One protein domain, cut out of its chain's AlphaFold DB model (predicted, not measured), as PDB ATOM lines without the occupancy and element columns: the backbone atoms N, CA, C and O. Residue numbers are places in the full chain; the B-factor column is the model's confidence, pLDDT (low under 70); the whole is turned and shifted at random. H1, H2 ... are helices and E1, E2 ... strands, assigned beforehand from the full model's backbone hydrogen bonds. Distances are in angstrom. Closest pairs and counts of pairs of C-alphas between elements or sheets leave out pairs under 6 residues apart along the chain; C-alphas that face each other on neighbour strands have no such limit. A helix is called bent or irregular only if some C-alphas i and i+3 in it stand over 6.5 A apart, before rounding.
ATOM      1  N   ILE A   3     -34.960  45.813  27.871       81.12
ATOM      2  CA  ILE A   3     -35.524  44.701  27.129       81.12
ATOM      3  C   ILE A   3     -37.037  44.696  27.314       81.12
ATOM      4  O   ILE A   3     -37.539  44.777  28.435       81.12
ATOM      5  N   GLY A   4     -37.764  44.699  26.200       79.25
ATOM      6  CA  GLY A   4     -39.218  44.613  26.215       79.25
ATOM      7  C   GLY A   4     -39.703  43.207  26.561       79.25
ATOM      8  O   GLY A   4     -38.969  42.231  26.440       79.25
ATOM      9  N   GLY A   5     -40.975  43.092  26.943       84.06
ATOM     10  CA  GLY A   5     -41.647  41.793  26.974       84.06
ATOM     11  C   GLY A   5     -41.876  41.232  25.565       84.06
ATOM     12  O   GLY A   5     -41.636  41.905  24.558       84.06
ATOM     13  N   TYR A   6     -42.398  40.007  25.493       88.94
ATOM     14  CA  TYR A   6     -42.845  39.420  24.232       88.94
ATOM     15  C   TYR A   6     -44.022  40.215  23.668       88.94
ATOM     16  O   TYR A   6     -45.092  40.293  24.274       88.94
ATOM     17  N   LEU A   7     -43.828  40.784  22.485       92.88
ATOM     18  CA  LEU A   7     -44.871  41.461  21.728       92.88
ATOM     19  C   LEU A   7     -45.282  40.578  20.552       92.88
ATOM     20  O   LEU A   7     -44.404  39.979  19.930       92.88
ATOM     21  N   PRO A   8     -46.573  40.512  20.190       95.00
ATOM     22  CA  PRO A   8     -46.980  39.894  18.936       95.00
ATOM     23  C   PRO A   8     -46.203  40.492  17.756       95.00
ATOM     24  O   PRO A   8     -46.004  41.709  17.666       95.00
ATOM     25  N   PHE A   9     -45.742  39.625  16.858       94.75
ATOM     26  CA  PHE A   9     -45.128  40.025  15.601       94.75
ATOM     27  C   PHE A   9     -46.096  39.746  14.459       94.75
ATOM     28  O   PHE A   9     -46.552  38.621  14.284       94.75
ATOM     29  N   ASP A  10     -46.383  40.787  13.685       93.56
ATOM     30  CA  ASP A  10     -47.111  40.681  12.431       93.56
ATOM     31  C   ASP A  10     -46.133  40.944  11.275       93.56
ATOM     32  O   ASP A  10     -45.644  42.074  11.141       93.56
ATOM     33  N   PRO A  11     -45.841  39.939  10.429       91.44
ATOM     34  CA  PRO A  11     -44.984  40.108   9.264       91.44
ATOM     35  C   PRO A  11     -45.446  41.228   8.325       91.44
ATOM     36  O   PRO A  11     -44.605  41.860   7.690       91.44
ATOM     37  N   GLN A  12     -46.748  41.522   8.247       91.31
ATOM     38  CA  GLN A  12     -47.280  42.571   7.366       91.31
ATOM     39  C   GLN A  12     -46.830  43.980   7.770       91.31
ATOM     40  O   GLN A  12     -46.885  44.903   6.962       91.31
ATOM     41  N   THR A  13     -46.320  44.148   8.993       90.19
ATOM     42  CA  THR A  13     -45.721  45.415   9.443       90.19
ATOM     43  C   THR A  13     -44.368  45.710   8.798       90.19
ATOM     44  O   THR A  13     -43.907  46.845   8.876       90.19
ATOM     45  N   VAL A  14     -43.739  44.716   8.161       91.06
ATOM     46  CA  VAL A  14     -42.488  44.887   7.419       91.06
ATOM     47  C   VAL A  14     -42.804  45.217   5.966       91.06
ATOM     48  O   VAL A  14     -43.365  44.393   5.235       91.06
ATOM     49  N   THR A  15     -42.432  46.424   5.553       91.06
ATOM     50  CA  THR A  15     -42.771  46.987   4.243       91.06
ATOM     51  C   THR A  15     -42.068  46.260   3.093       91.06
ATOM     52  O   THR A  15     -41.014  45.647   3.262       91.06
ATOM     53  N   GLY A  16     -42.620  46.373   1.879       89.75
ATOM     54  CA  GLY A  16     -41.977  45.834   0.674       89.75
ATOM     55  C   GLY A  16     -40.600  46.450   0.399       89.75
ATOM     56  O   GLY A  16     -39.709  45.764  -0.093       89.75
ATOM     57  N   PHE A  17     -40.404  47.720   0.774       87.38
ATOM     58  CA  PHE A  17     -39.101  48.374   0.683       87.38
ATOM     59  C   PHE A  17     -38.094  47.783   1.674       87.38
ATOM     60  O   PHE A  17     -36.979  47.485   1.280       87.38
ATOM     61  N   GLU A  18     -38.468  47.553   2.937       89.06
ATOM     62  CA  GLU A  18     -37.569  46.886   3.894       89.06
ATOM     63  C   GLU A  18     -37.220  45.464   3.440       89.06
ATOM     64  O   GLU A  18     -36.055  45.074   3.476       89.06
ATOM     65  N   ARG A  19     -38.207  44.706   2.946       91.69
ATOM     66  CA  ARG A  19     -38.000  43.338   2.446       91.69
ATOM     67  C   ARG A  19     -37.021  43.277   1.278       91.69
ATOM     68  O   ARG A  19     -36.242  42.331   1.200       91.69
ATOM     69  N   SER A  20     -37.007  44.288   0.406       89.12
ATOM     70  CA  SER A  20     -36.048  44.342  -0.706       89.12
ATOM     71  C   SER A  20     -34.599  44.533  -0.247       89.12
ATOM     72  O   SER A  20     -33.686  44.304  -1.034       89.12
ATOM     73  N   GLN A  21     -34.375  44.907   1.020       89.81
ATOM     74  CA  GLN A  21     -33.045  45.078   1.608       89.81
ATOM     75  C   GLN A  21     -32.541  43.837   2.370       89.81
ATOM     76  O   GLN A  21     -31.437  43.873   2.905       89.81
ATOM     77  N   TYR A  22     -33.301  42.735   2.420       93.69
ATOM     78  CA  TYR A  22     -32.925  41.497   3.130       93.69
ATOM     79  C   TYR A  22     -32.186  40.492   2.241       93.69
ATOM     80  O   TYR A  22     -32.399  39.284   2.329       93.69
ATOM     81  N   TRP A  23     -31.315  40.990   1.368       88.50
ATOM     82  CA  TRP A  23     -30.584  40.187   0.384       88.50
ATOM     83  C   TRP A  23     -29.628  39.166   1.020       88.50
ATOM     84  O   TRP A  23     -29.316  38.153   0.401       88.50
ATOM     85  N   ASN A  24     -29.186  39.403   2.260       90.12
ATOM     86  CA  ASN A  24     -28.294  38.505   2.993       90.12
ATOM     87  C   ASN A  24     -29.017  37.305   3.628       90.12
ATOM     88  O   ASN A  24     -28.354  36.425   4.170       90.12
ATOM     89  N   VAL A  25     -30.352  37.269   3.617       94.19
ATOM     90  CA  VAL A  25     -31.141  36.187   4.216       94.19
ATOM     91  C   VAL A  25     -31.854  35.416   3.120       94.19
ATOM     92  O   VAL A  25     -32.728  35.941   2.429       94.19
ATOM     93  N   GLU A  26     -31.536  34.130   3.005       90.81
ATOM     94  CA  GLU A  26     -32.260  33.242   2.106       90.81
ATOM     95  C   GLU A  26     -33.730  33.131   2.541       90.81
ATOM     96  O   GLU A  26     -34.039  32.786   3.682       90.81
ATOM     97  N   ASN A  27     -34.647  33.439   1.620       91.75
ATOM     98  CA  ASN A  27     -36.093  33.360   1.836       91.75
ATOM     99  C   ASN A  27     -36.573  34.097   3.108       91.75
ATOM    100  O   ASN A  27     -37.282  33.544   3.958       91.75
ATOM    101  N   ALA A  28     -36.194  35.375   3.229       94.25
ATOM    102  CA  ALA A  28     -36.576  36.243   4.344       94.25
ATOM    103  C   ALA A  28     -38.096  36.259   4.617       94.25
ATOM    104  O   ALA A  28     -38.517  36.346   5.770       94.25
ATOM    105  N   ASP A  29     -38.934  36.117   3.587       93.25
ATOM    106  CA  ASP A  29     -40.389  36.081   3.746       93.25
ATOM    107  C   ASP A  29     -40.856  34.866   4.558       93.25
ATOM    108  O   ASP A  29     -41.651  35.020   5.491       93.25
ATOM    109  N   ALA A  30     -40.327  33.674   4.266       94.31
ATOM    110  CA  ALA A  30     -40.617  32.467   5.037       94.31
ATOM    111  C   ALA A  30     -40.083  32.569   6.477       94.31
ATOM    112  O   ALA A  30     -40.767  32.172   7.424       94.31
ATOM    113  N   LEU A  31     -38.890  33.153   6.654       95.12
ATOM    114  CA  LEU A  31     -38.300  33.416   7.971       95.12
ATOM    115  C   LEU A  31     -39.195  34.324   8.826       95.12
ATOM    116  O   LEU A  31     -39.423  34.043  10.005       95.12
ATOM    117  N   LEU A  32     -39.724  35.399   8.246       94.56
ATOM    118  CA  LEU A  32     -40.623  36.308   8.953       94.56
ATOM    119  C   LEU A  32     -41.978  35.645   9.226       94.56
ATOM    120  O   LEU A  32     -42.501  35.787  10.327       94.56
ATOM    121  N   ALA A  33     -42.516  34.874   8.279       93.81
ATOM    122  CA  ALA A  33     -43.808  34.201   8.420       93.81
ATOM    123  C   ALA A  33     -43.853  33.173   9.566       93.81
ATOM    124  O   ALA A  33     -44.911  32.967  10.161       93.81
ATOM    125  N   ARG A  34     -42.720  32.539   9.911       94.06
ATOM    126  CA  ARG A  34     -42.644  31.618  11.065       94.06
ATOM    127  C   ARG A  34     -42.564  32.327  12.424       94.06
ATOM    128  O   ARG A  34     -42.801  31.690  13.451       94.06
ATOM    129  N   CYS A  35     -42.224  33.616  12.455       94.12
ATOM    130  CA  CYS A  35     -42.080  34.372  13.696       94.12
ATOM    131  C   CYS A  35     -43.456  34.836  14.199       94.12
ATOM    132  O   CYS A  35     -44.213  35.458  13.465       94.12
ATOM    133  N   ARG A  36     -43.780  34.552  15.469       93.81
ATOM    134  CA  ARG A  36     -45.054  34.972  16.101       93.81
ATOM    135  C   ARG A  36     -44.900  36.100  17.110       93.81
ATOM    136  O   ARG A  36     -45.860  36.809  17.399       93.81
ATOM    137  N   TYR A  37     -43.700  36.248  17.656       94.56
ATOM    138  CA  TYR A  37     -43.390  37.222  18.686       94.56
ATOM    139  C   TYR A  37     -42.091  37.936  18.347       94.56
ATOM    140  O   TYR A  37     -41.229  37.390  17.661       94.56
ATOM    141  N   LYS A  38     -41.959  39.156  18.853       94.19
ATOM    142  CA  LYS A  38     -40.730  39.939  18.840       94.19
ATOM    143  C   LYS A  38     -40.424  40.423  20.248       94.19
ATOM    144  O   LYS A  38     -41.331  40.685  21.038       94.19
ATOM    145  N   VAL A  39     -39.141  40.599  20.512       93.00
ATOM    146  CA  VAL A  39     -38.624  41.278  21.697       93.00
ATOM    147  C   VAL A  39     -37.873  42.504  21.207       93.00
ATOM    148  O   VAL A  39     -37.149  42.440  20.214       93.00
ATOM    149  N   LEU A  40     -38.102  43.644  21.853       91.62
ATOM    150  CA  LEU A  40     -37.405  44.881  21.518       91.62
ATOM    151  C   LEU A  40     -36.206  45.043  22.442       91.62
ATOM    152  O   LEU A  40     -36.357  45.040  23.665       91.62
ATOM    153  N   LEU A  41     -35.037  45.215  21.834       89.31
ATOM    154  CA  LEU A  41     -33.798  45.565  22.508       89.31
ATOM    155  C   LEU A  41     -33.422  46.982  22.112       89.31
ATOM    156  O   LEU A  41     -33.442  47.325  20.931       89.31
ATOM    157  N   GLY A  42     -33.110  47.811  23.099       84.25
ATOM    158  CA  GLY A  42     -32.749  49.192  22.831       84.25
ATOM    159  C   GLY A  42     -32.125  49.898  24.018       84.25
ATOM    160  O   GLY A  42     -32.245  49.489  25.181       84.25
ATOM    161  N   ASP A  43     -31.473  51.004  23.697       81.94
ATOM    162  CA  ASP A  43     -30.982  51.984  24.641       81.94
ATOM    163  C   ASP A  43     -31.825  53.264  24.504       81.94
ATOM    164  O   ASP A  43     -32.062  53.741  23.399       81.94
ATOM    165  N   TRP A  44     -32.306  53.804  25.625       75.56
ATOM    166  CA  TRP A  44     -32.983  55.111  25.651       75.56
ATOM    167  C   TRP A  44     -32.076  56.227  26.171       75.56
ATOM    168  O   TRP A  44     -32.390  57.402  26.028       75.56
ATOM    169  N   MET A  45     -30.971  55.858  26.822       80.25
ATOM    170  CA  MET A  45     -30.127  56.768  27.600       80.25
ATOM    171  C   MET A  45     -28.659  56.745  27.163       80.25
ATOM    172  O   MET A  45     -27.867  57.495  27.723       80.25
ATOM    173  N   ALA A  46     -28.270  55.917  26.186       82.31
ATOM    174  CA  ALA A  46     -26.881  55.856  25.729       82.31
ATOM    175  C   ALA A  46     -26.574  56.892  24.636       82.31
ATOM    176  O   ALA A  46     -25.447  56.958  24.160       82.31
ATOM    177  N   ALA A  47     -27.539  57.747  24.272       77.94
ATOM    178  CA  ALA A  47     -27.346  58.832  23.309       77.94
ATOM    179  C   ALA A  47     -26.242  59.834  23.711       77.94
ATOM    180  O   ALA A  47     -25.696  60.505  22.844       77.94
ATOM    181  N   GLY A  48     -25.917  59.941  25.006       83.88
ATOM    182  CA  GLY A  48     -24.829  60.791  25.505       83.88
ATOM    183  C   GLY A  48     -23.443  60.139  25.491       83.88
ATOM    184  O   GLY A  48     -22.464  60.824  25.779       83.88
ATOM    185  N   LEU A  49     -23.342  58.839  25.191       90.12
ATOM    186  CA  LEU A  49     -22.051  58.159  25.095       90.12
ATOM    187  C   LEU A  49     -21.344  58.507  23.778       90.12
ATOM    188  O   LEU A  49     -22.010  58.717  22.759       90.12
ATOM    189  N   PRO A  50     -19.999  58.500  23.759       92.31
ATOM    190  CA  PRO A  50     -19.246  58.466  22.514       92.31
ATOM    191  C   PRO A  50     -19.736  57.332  21.609       92.31
ATOM    192  O   PRO A  50     -20.055  56.238  22.078       92.31
ATOM    193  N   TYR A  51     -19.795  57.584  20.301       92.19
ATOM    194  CA  TYR A  51     -20.443  56.673  19.357       92.19
ATOM    195  C   TYR A  51     -19.859  55.246  19.390       92.19
ATOM    196  O   TYR A  51     -20.612  54.285  19.262       92.19
ATOM    197  N   ALA A  52     -18.545  55.099  19.604       92.50
ATOM    198  CA  ALA A  52     -17.871  53.802  19.661       92.50
ATOM    199  C   ALA A  52     -18.251  53.019  20.926       92.50
ATOM    200  O   ALA A  52     -18.587  51.841  20.838       92.50
ATOM    201  N   GLU A  53     -18.289  53.689  22.082       93.75
ATOM    202  CA  GLU A  53     -18.754  53.095  23.343       93.75
ATOM    203  C   GLU A  53     -20.231  52.706  23.251       93.75
ATOM    204  O   GLU A  53     -20.631  51.640  23.712       93.75
ATOM    205  N   ARG A  54     -21.053  53.542  22.604       91.94
ATOM    206  CA  ARG A  54     -22.462  53.228  22.354       91.94
ATOM    207  C   ARG A  54     -22.617  52.003  21.452       91.94
ATOM    208  O   ARG A  54     -23.455  51.150  21.734       91.94
ATOM    209  N   ALA A  55     -21.833  51.919  20.380       92.88
ATOM    210  CA  ALA A  55     -21.843  50.793  19.456       92.88
ATOM    211  C   ALA A  55     -21.425  49.488  20.151       92.88
ATOM    212  O   ALA A  55     -22.114  48.475  20.019       92.88
ATOM    213  N   GLU A  56     -20.359  49.532  20.952       93.62
ATOM    214  CA  GLU A  56     -19.899  48.401  21.759       93.62
ATOM    215  C   GLU A  56     -20.943  47.974  22.798       93.62
ATOM    216  O   GLU A  56     -21.244  46.787  22.915       93.62
ATOM    217  N   LEU A  57     -21.565  48.931  23.495       92.38
ATOM    218  CA  LEU A  57     -22.632  48.662  24.457       92.38
ATOM    219  C   LEU A  57     -23.840  47.982  23.795       92.38
ATOM    220  O   LEU A  57     -24.339  46.982  24.311       92.38
ATOM    221  N   LEU A  58     -24.322  48.520  22.669       90.38
ATOM    222  CA  LEU A  58     -25.470  47.978  21.934       90.38
ATOM    223  C   LEU A  58     -25.208  46.554  21.451       90.38
ATOM    224  O   LEU A  58     -26.075  45.688  21.570       90.38
ATOM    225  N   GLN A  59     -24.010  46.314  20.928       91.81
ATOM    226  CA  GLN A  59     -23.615  45.010  20.431       91.81
ATOM    227  C   GLN A  59     -23.419  44.001  21.570       91.81
ATOM    228  O   GLN A  59     -23.949  42.896  21.492       91.81
ATOM    229  N   GLY A  60     -22.771  44.402  22.667       91.69
ATOM    230  CA  GLY A  60     -22.660  43.575  23.870       91.69
ATOM    231  C   GLY A  60     -24.023  43.245  24.486       91.69
ATOM    232  O   GLY A  60     -24.238  42.144  24.983       91.69
ATOM    233  N   TRP A  61     -24.990  44.164  24.413       89.69
ATOM    234  CA  TRP A  61     -26.357  43.889  24.864       89.69
ATOM    235  C   TRP A  61     -27.060  42.839  24.031       89.69
ATOM    236  O   TRP A  61     -27.751  41.976  24.568       89.69
ATOM    237  N   LEU A  62     -26.904  42.953  22.716       90.44
ATOM    238  CA  LEU A  62     -27.464  42.005  21.782       90.44
ATOM    239  C   LEU A  62     -26.851  40.617  22.039       90.44
ATOM    240  O   LEU A  62     -27.609  39.670  22.222       90.44
ATOM    241  N   GLU A  63     -25.522  40.539  22.194       89.12
ATOM    242  CA  GLU A  63     -24.757  39.335  22.571       89.12
ATOM    243  C   GLU A  63     -25.296  38.666  23.849       89.12
ATOM    244  O   GLU A  63     -25.582  37.470  23.850       89.12
ATOM    245  N   LEU A  64     -25.523  39.442  24.912       88.44
ATOM    246  CA  LEU A  64     -26.069  38.933  26.177       88.44
ATOM    247  C   LEU A  64     -27.526  38.476  26.069       88.44
ATOM    248  O   LEU A  64     -27.937  37.529  26.738       88.44
ATOM    249  N   ALA A  65     -28.330  39.138  25.238       87.44
ATOM    250  CA  ALA A  65     -29.741  38.810  25.116       87.44
ATOM    251  C   ALA A  65     -29.981  37.397  24.578       87.44
ATOM    252  O   ALA A  65     -30.993  36.788  24.921       87.44
ATOM    253  N   TRP A  66     -29.069  36.845  23.774       80.88
ATOM    254  CA  TRP A  66     -29.231  35.489  23.248       80.88
ATOM    255  C   TRP A  66     -29.329  34.419  24.328       80.88
ATOM    256  O   TRP A  66     -30.097  33.475  24.144       80.88
ATOM    257  N   GLU A  67     -28.650  34.579  25.469       82.62
ATOM    258  CA  GLU A  67     -28.773  33.637  26.593       82.62
ATOM    259  C   GLU A  67     -30.224  33.525  27.090       82.62
ATOM    260  O   GLU A  67     -30.642  32.488  27.603       82.62
ATOM    261  N   TRP A  68     -31.012  34.586  26.912       86.12
ATOM    262  CA  TRP A  68     -32.412  34.645  27.324       86.12
ATOM    263  C   TRP A  68     -33.390  34.255  26.209       86.12
ATOM    264  O   TRP A  68     -34.540  33.926  26.505       86.12
ATOM    265  N   PHE A  69     -32.958  34.253  24.942       88.88
ATOM    266  CA  PHE A  69     -33.795  33.904  23.784       88.88
ATOM    267  C   PHE A  69     -33.108  32.882  22.864       88.88
ATOM    268  O   PHE A  69     -32.840  33.193  21.701       88.88
ATOM    269  N   PRO A  70     -32.874  31.642  23.334       87.00
ATOM    270  CA  PRO A  70     -32.222  30.604  22.532       87.00
ATOM    271  C   PRO A  70     -33.024  30.218  21.277       87.00
ATOM    272  O   PRO A  70     -32.443  29.827  20.272       87.00
ATOM    273  N   ASP A  71     -34.351  30.391  21.300       89.75
ATOM    274  CA  ASP A  71     -35.238  30.132  20.156       89.75
ATOM    275  C   ASP A  71     -35.364  31.335  19.196       89.75
ATOM    276  O   ASP A  71     -36.244  31.365  18.328       89.75
ATOM    277  N   CYS A  72     -34.541  32.376  19.368       92.38
ATOM    278  CA  CYS A  72     -34.562  33.542  18.494       92.38
ATOM    279  C   CYS A  72     -34.229  33.127  17.054       92.38
ATOM    280  O   CYS A  72     -33.149  32.632  16.759       92.38
ATOM    281  N   ALA A  73     -35.169  33.347  16.135       93.81
ATOM    282  CA  ALA A  73     -35.008  32.964  14.737       93.81
ATOM    283  C   ALA A  73     -34.194  33.979  13.919       93.81
ATOM    284  O   ALA A  73     -33.580  33.608  12.915       93.81
ATOM    285  N   ALA A  74     -34.267  35.261  14.286       94.69
ATOM    286  CA  ALA A  74     -33.709  36.365  13.520       94.69
ATOM    287  C   ALA A  74     -33.601  37.640  14.361       94.69
ATOM    288  O   ALA A  74     -34.429  37.886  15.239       94.69
ATOM    289  N   VAL A  75     -32.650  38.498  14.002       94.56
ATOM    290  CA  VAL A  75     -32.507  39.851  14.538       94.56
ATOM    291  C   VAL A  75     -32.729  40.850  13.414       94.56
ATOM    292  O   VAL A  75     -32.100  40.787  12.359       94.56
ATOM    293  N   ARG A  76     -33.649  41.787  13.640       93.81
ATOM    294  CA  ARG A  76     -33.878  42.924  12.745       93.81
ATOM    295  C   ARG A  76     -33.258  44.165  13.362       93.81
ATOM    296  O   ARG A  76     -33.556  44.470  14.514       93.81
ATOM    297  N   PHE A  77     -32.485  44.900  12.573       93.88
ATOM    298  CA  PHE A  77     -31.853  46.162  12.939       93.88
ATOM    299  C   PHE A  77     -32.605  47.303  12.244       93.88
ATOM    300  O   PHE A  77     -32.359  47.573  11.070       93.88
ATOM    301  N   PRO A  78     -33.552  47.987  12.917       90.06
ATOM    302  CA  PRO A  78     -34.390  48.984  12.252       90.06
ATOM    303  C   PRO A  78     -33.593  50.163  11.683       90.06
ATOM    304  O   PRO A  78     -33.972  50.707  10.656       90.06
ATOM    305  N   VAL A  79     -32.489  50.536  12.337       89.69
ATOM    306  CA  VAL A  79     -31.658  51.688  11.950       89.69
ATOM    307  C   VAL A  79     -30.868  51.459  10.664       89.69
ATOM    308  O   VAL A  79     -30.732  52.384   9.873       89.69
ATOM    309  N   SER A  80     -30.382  50.236  10.440       94.44
ATOM    310  CA  SER A  80     -29.688  49.848   9.209       94.44
ATOM    311  C   SER A  80     -30.636  49.263   8.160       94.44
ATOM    312  O   SER A  80     -30.258  49.040   7.013       94.44
ATOM    313  N   GLY A  81     -31.876  48.952   8.551       93.06
ATOM    314  CA  GLY A  81     -32.819  48.217   7.716       93.06
ATOM    315  C   GLY A  81     -32.375  46.780   7.425       93.06
ATOM    316  O   GLY A  81     -32.867  46.190   6.469       93.06
ATOM    317  N   LYS A  82     -31.443  46.216   8.206       95.06
ATOM    318  CA  LYS A  82     -30.900  44.867   7.996       95.06
ATOM    319  C   LYS A  82     -31.696  43.809   8.758       95.06
ATOM    320  O   LYS A  82     -32.168  44.047   9.874       95.06
ATOM    321  N   LEU A  83     -31.815  42.624   8.170       95.75
ATOM    322  CA  LEU A  83     -32.312  41.413   8.824       95.75
ATOM    323  C   LEU A  83     -31.193  40.383   8.832       95.75
ATOM    324  O   LEU A  83     -30.501  40.220   7.834       95.75
ATOM    325  N   MET A  84     -31.019  39.683   9.941       95.81
ATOM    326  CA  MET A  84     -30.001  38.652  10.081       95.81
ATOM    327  C   MET A  84     -30.605  37.429  10.751       95.81
ATOM    328  O   MET A  84     -31.456  37.564  11.634       95.81
ATOM    329  N   THR A  85     -30.184  36.233  10.349       95.00
ATOM    330  CA  THR A  85     -30.489  35.027  11.129       95.00
ATOM    331  C   THR A  85     -29.725  35.065  12.454       95.00
ATOM    332  O   THR A  85     -28.749  35.806  12.598       95.00
ATOM    333  N   ALA A  86     -30.165  34.281  13.440       91.12
ATOM    334  CA  ALA A  86     -29.416  34.157  14.689       91.12
ATOM    335  C   ALA A  86     -27.984  33.643  14.448       91.12
ATOM    336  O   ALA A  86     -27.046  34.222  14.983       91.12
ATOM    337  N   ASP A  87     -27.817  32.653  13.564       91.19
ATOM    338  CA  ASP A  87     -26.500  32.110  13.202       91.19
ATOM    339  C   ASP A  87     -25.590  33.162  12.561       91.19
ATOM    340  O   ASP A  87     -24.424  33.268  12.922       91.19
ATOM    341  N   GLN A  88     -26.125  33.989  11.654       93.69
ATOM    342  CA  GLN A  88     -25.360  35.090  11.066       93.69
ATOM    343  C   GLN A  88     -24.889  36.071  12.135       93.69
ATOM    344  O   GLN A  88     -23.756  36.519  12.094       93.69
ATOM    345  N   CYS A  89     -25.741  36.393  13.109       90.94
ATOM    346  CA  CYS A  89     -25.340  37.288  14.186       90.94
ATOM    347  C   CYS A  89     -24.249  36.691  15.088       90.94
ATOM    348  O   CYS A  89     -23.459  37.451  15.645       90.94
ATOM    349  N   TRP A  90     -24.233  35.363  15.251       87.69
ATOM    350  CA  TRP A  90     -23.216  34.646  16.019       87.69
ATOM    351  C   TRP A  90     -21.862  34.633  15.306       87.69
ATOM    352  O   TRP A  90     -20.829  34.831  15.940       87.69
ATOM    353  N   ASP A  91     -21.872  34.454  13.985       92.38
ATOM    354  CA  ASP A  91     -20.675  34.444  13.141       92.38
ATOM    355  C   ASP A  91     -20.201  35.869  12.798       92.38
ATOM    356  O   ASP A  91     -20.008  36.244  11.639       92.38
ATOM    357  N   ASN A  92     -20.060  36.707  13.830       94.31
ATOM    358  CA  ASN A  92     -19.573  38.073  13.689       94.31
ATOM    359  C   ASN A  92     -18.037  38.060  13.535       94.31
ATOM    360  O   ASN A  92     -17.341  37.716  14.490       94.31
ATOM    361  N   PRO A  93     -17.480  38.463  12.376       94.25
ATOM    362  CA  PRO A  93     -16.049  38.366  12.102       94.25
ATOM    363  C   PRO A  93     -15.240  39.532  12.689       94.25
ATOM    364  O   PRO A  93     -14.028  39.595  12.489       94.25
ATOM    365  N   TYR A  94     -15.892  40.498  13.339       95.12
ATOM    366  CA  TYR A  94     -15.247  41.697  13.863       95.12
ATOM    367  C   TYR A  94     -14.993  41.593  15.371       95.12
ATOM    368  O   TYR A  94     -15.559  40.756  16.070       95.12
ATOM    369  N   GLU A  95     -14.172  42.500  15.897       92.62
ATOM    370  CA  GLU A  95     -13.827  42.572  17.321       92.62
ATOM    371  C   GLU A  95     -14.069  43.979  17.890       92.62
ATOM    372  O   GLU A  95     -14.217  44.956  17.154       92.62
ATOM    373  N   GLY A  96     -14.145  44.095  19.220       92.19
ATOM    374  CA  GLY A  96     -14.396  45.376  19.898       92.19
ATOM    375  C   GLY A  96     -15.661  46.090  19.397       92.19
ATOM    376  O   GLY A  96     -16.657  45.447  19.059       92.19
ATOM    377  N   ALA A  97     -15.610  47.419  19.296       93.12
ATOM    378  CA  ALA A  97     -16.719  48.225  18.784       93.12
ATOM    379  C   ALA A  97     -17.073  47.925  17.309       93.12
ATOM    380  O   ALA A  97     -18.216  48.141  16.906       93.12
ATOM    381  N   LEU A  98     -16.141  47.382  16.510       95.12
ATOM    382  CA  LEU A  98     -16.383  47.050  15.096       95.12
ATOM    383  C   LEU A  98     -17.408  45.928  14.915       95.12
ATOM    384  O   LEU A  98     -18.020  45.834  13.853       95.12
ATOM    385  N   ARG A  99     -17.672  45.129  15.957       95.44
ATOM    386  CA  ARG A  99     -18.768  44.145  15.964       95.44
ATOM    387  C   ARG A  99     -20.110  44.757  15.577       95.44
ATOM    388  O   ARG A  99     -20.909  44.086  14.926       95.44
ATOM    389  N   PHE A 100     -20.329  46.035  15.890       94.31
ATOM    390  CA  PHE A 100     -21.534  46.756  15.490       94.31
ATOM    391  C   PHE A 100     -21.723  46.813  13.967       94.31
ATOM    392  O   PHE A 100     -22.859  46.751  13.504       94.31
ATOM    393  N   LEU A 101     -20.646  46.880  13.173       95.62
ATOM    394  CA  LEU A 101     -20.731  46.988  11.709       95.62
ATOM    395  C   LEU A 101     -21.454  45.793  11.073       95.62
ATOM    396  O   LEU A 101     -22.059  45.933  10.013       95.62
ATOM    397  N   HIS A 102     -21.428  44.629  11.731       95.12
ATOM    398  CA  HIS A 102     -21.994  43.394  11.202       95.12
ATOM    399  C   HIS A 102     -23.510  43.479  10.969       95.12
ATOM    400  O   HIS A 102     -23.990  43.114   9.896       95.12
ATOM    401  N   GLY A 103     -24.265  43.987  11.948       94.31
ATOM    402  CA  GLY A 103     -25.722  44.161  11.854       94.31
ATOM    403  C   GLY A 103     -26.175  45.619  11.819       94.31
ATOM    404  O   GLY A 103     -27.160  45.969  11.162       94.31
ATOM    405  N   GLY A 104     -25.424  46.487  12.492       94.56
ATOM    406  CA  GLY A 104     -25.693  47.912  12.629       94.56
ATOM    407  C   GLY A 104     -25.430  48.730  11.369       94.56
ATOM    408  O   GLY A 104     -25.820  49.892  11.343       94.56
TER     409      GLY A 104
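What this domain is: This is residues 3 to 104 of the 229 residues of the protein "DUF4261 domain-containing protein" of Anaerotruncus sp. AF02-27 (UniProt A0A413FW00). A short two-strand hairpin, E1 and E2, lies in the middle, between a far end with the small helices H1 and H2 and an opposite end with the long helix H3 and helix H5. H5 starts beside residues 52 to 59 of H3 and reaches the hairpin with its residues 102 to 104, while residues 34 to 50 run from the H2 end to the start of H3. The printed part has 102 residues, with five named helices and two antiparallel strands in the order H1 H2 H3 E1 E2 H4 H5. The class is mostly helix, though under half of the residues are in named elements. The whole is compact, with a radius of gyration of the C-alphas of 13.7 A, and rounded, spanning 36 by 28 by 25 A.

How they stand to each other: Begin at residues 7 to 8, which pair with residues 37 to 38, antiparallel, outside the named strands. H1, residues 16 to 19, is close to but not clearly touching H2, residues 28 to 33; their closest C-alphas, of Arg 19 and Ala 28, are 7.5 A apart. Look next at E1, residues 74 to 77, and E2, residues 82 to 85, antiparallel neighbours at 162 degrees that form a hairpin, with N 75 and O 84 at 2.8 A and N 84 and O 75 at 2.9 A, within hydrogen-bond range. H2 is near E2. H3, residues 51 to 68, touches H5, residues 96 to 104, with its residues 52 to 59 alone; the closest C-alphas, of Glu 56 and Ala 97, are 4.4 A apart. Their lines are only just about perpendicular, at 72 degrees. The closest C-alphas of E2 and H5, of Lys 82 and Gly 103, are 6.5 A apart. H4, residues 86 to 90, is near H3. H2 and H3 are apart. In H2 and H4 every O i to N i+4 pair is within hydrogen-bond range, in H3 11 of 14 are, and in H5 1 of 5, beside 5 of 6 O i to N i+3 pairs; H1 is too short for an O i to N i+4 pair.

Where its parts are: Find C-alpha 16 at (-41.977, 45.834, 0.674), where H1 begins; it is 5.0 A long, and H2 is 8.5 A. From C-alpha 51 at (-20.443, 56.673, 19.357), H3 runs 26.3 A. E1 is 10.0 A long, E2 10.3 A and H4 6.4 A. H5 runs 13.7 A to C-alpha 104 at (-25.693, 47.912, 12.629); it is neither bent nor irregular, but only just, with C-alphas 100 and 103 6.1 A apart.

The domain as a whole: The two C-alphas farthest apart, of Ala 30 and Gly 48, are 38.3 A apart. The printed part has no cut. The link from H2 to H3, 17 residues, is long. Look in the B-factor column for pLDDT: the mean of the printed part is 91.0, and no printed residue is under 70.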